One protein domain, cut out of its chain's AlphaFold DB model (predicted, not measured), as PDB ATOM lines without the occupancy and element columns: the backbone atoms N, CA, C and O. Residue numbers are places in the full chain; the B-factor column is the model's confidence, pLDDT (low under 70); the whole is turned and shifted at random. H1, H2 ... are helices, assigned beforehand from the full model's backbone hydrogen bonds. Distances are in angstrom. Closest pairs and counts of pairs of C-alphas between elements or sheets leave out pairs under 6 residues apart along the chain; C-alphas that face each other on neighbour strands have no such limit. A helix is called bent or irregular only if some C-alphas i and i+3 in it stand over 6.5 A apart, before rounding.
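What this domain is: This is residues 132 to 176 of the 176 residues of the protein "Arm-DNA-bind_3 domain-containing protein" of Crenothrix sp. D3 (UniProt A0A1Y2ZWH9). Three helices are strung out one after another in a loose rod: H1 at one end, the long H2 in the middle with the loop of residues 142 to 149 between them, and H3 at the other end, where the chain turns sharply and folds back toward the end of H2. There is no shared core, since no two helices touch; H1 is well separated from the other two, and the turn after H2 with the beginning of H3, residues 163 to 169, stands free. The printed part has 45 residues with three named helices in the order H1, H2, H3 and no named strand, and its class is all helix. It is loose, with a radius of gyration of the C-alphas of 12.7 A, and its C-alphas span 37 by 16 by 13 A along the three main axes.

How they stand to each other: H1, residues 132 to 141, touches no helix. It is apart from H2, residues 150 to 162, although the two follow each other in the chain. It is also apart from H3, residues 167 to 174. H2 and H3 are close but not clearly touching, with 1 pair of C-alphas within 8 A. Their closest C-alphas, those of Met 162 and Gln 170, are 6.2 A apart, and their centres are 13.1 A apart. H2 and H3 run opposite ways at a shallow tilt of 16 degrees. In H1, H2 and H3 every backbone O i to N i+4 pair is within hydrogen-bond range.

Where its parts are: H1 runs from Gln 132, with its C-alpha at (21.508, -13.500, -12.235), to Asp 141, and measures 14.2 A from first to last C-alpha. H2 runs from Phe 150, with its C-alpha at (14.323, -9.966, 0.860), to Met 162; with 13 residues and 17.6 A it is the longest helix. H3 runs from Glu 167 to Leu 174, whose C-alpha is at (12.309, -18.776, 12.167), and measures 10.9 A. No helix is bent or irregular.

The domain as a whole: The two C-alphas farthest apart in the domain, those of Ile 134 and Ser 166, are 36.8 A apart. The first and last printed C-alphas, those of Gln 132 and Leu 176, are 29.1 A apart. Leu 176 is the chain's last residue. The printed part has no cut. H1 and H2 are joined by a short link of 8 residues, H2 and H3 by a tight link of 4 residues, and no link is long. The mean pLDDT of the printed part is 91.0, and residue 176 is the one printed residue under 70.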
ATOM      1  N   GLN A 132      22.271 -13.565 -13.475       92.38
ATOM      2  CA  GLN A 132      21.508 -13.500 -12.235       92.38
ATOM      3  C   GLN A 132      20.062 -13.954 -12.441       92.38
ATOM      4  O   GLN A 132      19.569 -14.736 -11.639       92.38
ATOM      5  N   THR A 133      19.414 -13.553 -13.538       93.56
ATOM      6  CA  THR A 133      18.070 -14.033 -13.894       93.56
ATOM      7  C   THR A 133      18.041 -15.555 -14.012       93.56
ATOM      8  O   THR A 133      17.243 -16.197 -13.341       93.56
ATOM      9  N   ILE A 134      18.975 -16.136 -14.774       94.94
ATOM     10  CA  ILE A 134      19.078 -17.595 -14.944       94.94
ATOM     11  C   ILE A 134      19.323 -18.303 -13.603       94.94
ATOM     12  O   ILE A 134      18.821 -19.399 -13.372       94.94
ATOM     13  N   GLU A 135      20.133 -17.715 -12.725       94.12
ATOM     14  CA  GLU A 135      20.405 -18.296 -11.411       94.12
ATOM     15  C   GLU A 135      19.184 -18.220 -10.488       94.12
ATOM     16  O   GLU A 135      18.849 -19.198  -9.825       94.12
ATOM     17  N   ASN A 136      18.479 -17.091 -10.479       94.69
ATOM     18  CA  ASN A 136      17.249 -16.927  -9.714       94.69
ATOM     19  C   ASN A 136      16.167 -17.912 -10.166       94.69
ATOM     20  O   ASN A 136      15.547 -18.538  -9.311       94.69
ATOM     21  N   GLU A 137      15.987 -18.101 -11.476       94.56
ATOM     22  CA  GLU A 137      15.062 -19.099 -12.031       94.56
ATOM     23  C   GLU A 137      15.368 -20.501 -11.485       94.56
ATOM     24  O   GLU A 137      14.495 -21.149 -10.912       94.56
ATOM     25  N   LYS A 138      16.636 -20.931 -11.531       95.31
ATOM     26  CA  LYS A 138      17.053 -22.237 -10.989       95.31
ATOM     27  C   LYS A 138      16.800 -22.386  -9.492       95.31
ATOM     28  O   LYS A 138      16.482 -23.478  -9.027       95.31
ATOM     29  N   ARG A 139      17.003 -21.318  -8.720       94.75
ATOM     30  CA  ARG A 139      16.775 -21.333  -7.269       94.75
ATOM     31  C   ARG A 139      15.295 -21.475  -6.956       94.75
ATOM     32  O   ARG A 139      14.952 -22.300  -6.116       94.75
ATOM     33  N   ILE A 140      14.447 -20.744  -7.672       92.62
ATOM     34  CA  ILE A 140      12.991 -20.831  -7.535       92.62
ATOM     35  C   ILE A 140      12.510 -22.245  -7.883       92.62
ATOM     36  O   ILE A 140      11.754 -22.826  -7.107       92.62
ATOM     37  N   ASP A 141      13.014 -22.840  -8.968       95.12
ATOM     38  CA  ASP A 141      12.700 -24.229  -9.343       95.12
ATOM     39  C   ASP A 141      13.123 -25.243  -8.261       95.12
ATOM     40  O   ASP A 141      12.484 -26.279  -8.081       95.12
ATOM     41  N   ALA A 142      14.180 -24.935  -7.504       94.75
ATOM     42  CA  ALA A 142      14.643 -25.723  -6.362       94.75
ATOM     43  C   ALA A 142      13.915 -25.400  -5.038       94.75
ATOM     44  O   ALA A 142      14.275 -25.960  -4.001       94.75
ATOM     45  N   GLY A 143      12.922 -24.504  -5.043       92.75
ATOM     46  CA  GLY A 143      12.204 -24.060  -3.842       92.75
ATOM     47  C   GLY A 143      13.024 -23.151  -2.919       92.75
ATOM     48  O   GLY A 143      12.732 -23.056  -1.730       92.75
ATOM     49  N   LEU A 144      14.072 -22.513  -3.442       92.56
ATOM     50  CA  LEU A 144      14.954 -21.602  -2.716       92.56
ATOM     51  C   LEU A 144      14.658 -20.142  -3.083       92.56
ATOM     52  O   LEU A 144      14.365 -19.816  -4.233       92.56
ATOM     53  N   ALA A 145      14.844 -19.240  -2.119       91.62
ATOM     54  CA  ALA A 145      14.709 -17.800  -2.328       91.62
ATOM     55  C   ALA A 145      15.709 -17.260  -3.374       91.62
ATOM     56  O   ALA A 145      16.888 -17.640  -3.371       91.62
ATOM     57  N   ALA A 146      15.262 -16.348  -4.241       93.38
ATOM     58  CA  ALA A 146      16.096 -15.665  -5.239       93.38
ATOM     59  C   ALA A 146      17.190 -14.797  -4.580       93.38
ATOM     60  O   ALA A 146      16.962 -14.233  -3.514       93.38
ATOM     61  N   ILE A 147      18.366 -14.668  -5.203       89.44
ATOM     62  CA  ILE A 147      19.586 -14.062  -4.615       89.44
ATOM     63  C   ILE A 147      19.395 -12.595  -4.194       89.44
ATOM     64  O   ILE A 147      20.013 -12.124  -3.247       89.44
ATOM     65  N   ASP A 148      18.543 -11.861  -4.888       88.50
ATOM     66  CA  ASP A 148      18.212 -10.455  -4.642       88.50
ATOM     67  C   ASP A 148      16.875 -10.264  -3.915       88.50
ATOM     68  O   ASP A 148      16.389  -9.141  -3.779       88.50
ATOM     69  N   SER A 149      16.266 -11.349  -3.432       92.88
ATOM     70  CA  SER A 149      15.030 -11.275  -2.657       92.88
ATOM     71  C   SER A 149      15.291 -10.892  -1.199       92.88
ATOM     72  O   SER A 149      16.328 -11.212  -0.616       92.88
ATOM     73  N   PHE A 150      14.297 -10.252  -0.576       93.50
ATOM     74  CA  PHE A 150      14.323  -9.966   0.860       93.50
ATOM     75  C   PHE A 150      14.488 -11.242   1.692       93.50
ATOM     76  O   PHE A 150      15.245 -11.242   2.655       93.50
ATOM     77  N   GLU A 151      13.822 -12.329   1.297       92.50
ATOM     78  CA  GLU A 151      13.913 -13.622   1.975       92.50
ATOM     79  C   GLU A 151      15.352 -14.153   1.987       92.50
ATOM     80  O   GLU A 151      15.849 -14.541   3.039       92.50
ATOM     81  N   PHE A 152      16.066 -14.085   0.860       93.19
ATOM     82  CA  PHE A 152      17.470 -14.499   0.795       93.19
ATOM     83  C   PHE A 152      18.365 -13.683   1.735       93.19
ATOM     84  O   PHE A 152      19.147 -14.257   2.495       93.19
ATOM     85  N   VAL A 153      18.212 -12.355   1.739       94.12
ATOM     86  CA  VAL A 153      18.978 -11.464   2.629       94.12
ATOM     87  C   VAL A 153      18.624 -11.707   4.099       94.12
ATOM     88  O   VAL A 153      19.504 -11.696   4.962       94.12
ATOM     89  N   ALA A 154      17.346 -11.943   4.397       92.31
ATOM     90  CA  ALA A 154      16.878 -12.242   5.743       92.31
ATOM     91  C   ALA A 154      17.465 -13.563   6.257       92.31
ATOM     92  O   ALA A 154      17.920 -13.607   7.400       92.31
ATOM     93  N   LEU A 155      17.524 -14.598   5.415       90.56
ATOM     94  CA  LEU A 155      18.145 -15.882   5.743       90.56
ATOM     95  C   LEU A 155      19.660 -15.749   5.952       90.56
ATOM     96  O   LEU A 155      20.170 -16.228   6.961       90.56
ATOM     97  N   GLU A 156      20.377 -15.029   5.081       92.12
ATOM     98  CA  GLU A 156      21.821 -14.794   5.253       92.12
ATOM     99  C   GLU A 156      22.122 -14.050   6.567       92.12
ATOM    100  O   GLU A 156      23.017 -14.423   7.338       92.12
ATOM    101  N   TRP A 157      21.355 -12.993   6.853       92.94
ATOM    102  CA  TRP A 157      21.476 -12.252   8.105       92.94
ATOM    103  C   TRP A 157      21.162 -13.139   9.309       92.94
ATOM    104  O   TRP A 157      21.898 -13.104  10.302       92.94
ATOM    105  N   TYR A 158      20.082 -13.919   9.221       92.31
ATOM    106  CA  TYR A 158      19.640 -14.828  10.266       92.31
ATOM    107  C   TYR A 158      20.751 -15.821  10.596       92.31
ATOM    108  O   TYR A 158      21.176 -15.873  11.753       92.31
ATOM    109  N   ASP A 159      21.291 -16.509   9.589       90.50
ATOM    110  CA  ASP A 159      22.367 -17.485   9.749       90.50
ATOM    111  C   ASP A 159      23.538 -16.858  10.494       90.50
ATOM    112  O   ASP A 159      23.941 -17.342  11.551       90.50
ATOM    113  N   LYS A 160      24.018 -15.703  10.026       92.75
ATOM    114  CA  LYS A 160      25.148 -15.000  10.640       92.75
ATOM    115  C   LYS A 160      24.863 -14.548  12.072       92.75
ATOM    116  O   LYS A 160      25.751 -14.601  12.928       92.75
ATOM    117  N   ARG A 161      23.655 -14.053  12.352       93.00
ATOM    118  CA  ARG A 161      23.308 -13.487  13.666       93.00
ATOM    119  C   ARG A 161      23.033 -14.564  14.707       93.00
ATOM    120  O   ARG A 161      23.288 -14.340  15.895       93.00
ATOM    121  N   MET A 162      22.546 -15.715  14.266       88.75
ATOM    122  CA  MET A 162      22.060 -16.778  15.133       88.75
ATOM    123  C   MET A 162      23.126 -17.799  15.526       88.75
ATOM    124  O   MET A 162      22.908 -18.511  16.503       88.75
ATOM    125  N   LEU A 163      24.318 -17.780  14.908       88.81
ATOM    126  CA  LEU A 163      25.465 -18.637  15.275       88.81
ATOM    127  C   LEU A 163      25.791 -18.652  16.778       88.81
ATOM    128  O   LEU A 163      26.228 -19.662  17.313       88.81
ATOM    129  N   THR A 164      25.599 -17.522  17.466       92.75
ATOM    130  CA  THR A 164      25.930 -17.366  18.898       92.75
ATOM    131  C   THR A 164      24.732 -17.559  19.830       92.75
ATOM    132  O   THR A 164      24.853 -17.389  21.044       92.75
ATOM    133  N   LYS A 165      23.550 -17.854  19.282       91.31
ATOM    134  CA  LYS A 165      22.303 -17.996  20.040       91.31
ATOM    135  C   LYS A 165      21.973 -19.466  20.264       91.31
ATOM    136  O   LYS A 165      22.337 -20.317  19.462       91.31
ATOM    137  N   SER A 166      21.264 -19.756  21.355       93.56
ATOM    138  CA  SER A 166      20.818 -21.118  21.657       93.56
ATOM    139  C   SER A 166      19.813 -21.613  20.617       93.56
ATOM    140  O   SER A 166      18.976 -20.845  20.143       93.56
ATOM    141  N   GLU A 167      19.839 -22.911  20.314       90.56
ATOM    142  CA  GLU A 167      18.990 -23.540  19.290       90.56
ATOM    143  C   GLU A 167      17.484 -23.274  19.503       90.56
ATOM    144  O   GLU A 167      16.727 -23.090  18.554       90.56
ATOM    145  N   SER A 168      17.037 -23.171  20.761       91.56
ATOM    146  CA  SER A 168      15.649 -22.813  21.089       91.56
ATOM    147  C   SER A 168      15.281 -21.392  20.635       91.56
ATOM    148  O   SER A 168      14.183 -21.174  20.120       91.56
ATOM    149  N   HIS A 169      16.191 -20.426  20.793       87.62
ATOM    150  CA  HIS A 169      15.978 -19.048  20.343       87.62
ATOM    151  C   HIS A 169      15.982 -18.950  18.814       87.62
ATOM    152  O   HIS A 169      15.166 -18.227  18.244       87.62
ATOM    153  N   GLN A 170      16.853 -19.729  18.165       90.50
ATOM    154  CA  GLN A 170      16.907 -19.867  16.711       90.50
ATOM    155  C   GLN A 170      15.548 -20.340  16.161       90.50
ATOM    156  O   GLN A 170      14.875 -19.610  15.435       90.50
ATOM    157  N   LYS A 171      15.066 -21.506  16.618       88.31
ATOM    158  CA  LYS A 171      13.792 -22.101  16.166       88.31
ATOM    159  C   LYS A 171      12.589 -21.174  16.346       88.31
ATOM    160  O   LYS A 171      11.743 -21.110  15.464       88.31
ATOM    161  N   ARG A 172      12.511 -20.439  17.463       89.75
ATOM    162  CA  ARG A 172      11.414 -19.482  17.699       89.75
ATOM    163  C   ARG A 172      11.427 -18.329  16.701       89.75
ATOM    164  O   ARG A 172      10.366 -17.845  16.340       89.75
ATOM    165  N   THR A 173      12.609 -17.886  16.291       85.81
ATOM    166  CA  THR A 173      12.758 -16.720  15.417       85.81
ATOM    167  C   THR A 173      12.453 -17.059  13.954       85.81
ATOM    168  O   THR A 173      11.928 -16.205  13.258       85.81
ATOM    169  N   LEU A 174      12.710 -18.296  13.506       82.56
ATOM    170  CA  LEU A 174      12.309 -18.776  12.167       82.56
ATOM    171  C   LEU A 174      10.813 -19.081  12.031       82.56
ATOM    172  O   LEU A 174      10.320 -19.211  10.919       82.56
ATOM    173  N   ALA A 175      10.116 -19.274  13.150       80.19
ATOM    174  CA  ALA A 175       8.701 -19.638  13.167       80.19
ATOM    175  C   ALA A 175       7.748 -18.424  13.205       80.19
ATOM    176  O   ALA A 175       6.538 -18.624  13.302       80.19
ATOM    177  N   LEU A 176       8.292 -17.201  13.195       63.19
ATOM    178  CA  LEU A 176       7.565 -15.926  13.153       63.19
ATOM    179  C   LEU A 176       7.491 -15.408  11.717       63.19
ATOM    180  O   LEU A 176       6.417 -14.871  11.369       63.19
TER     181      LEU A 176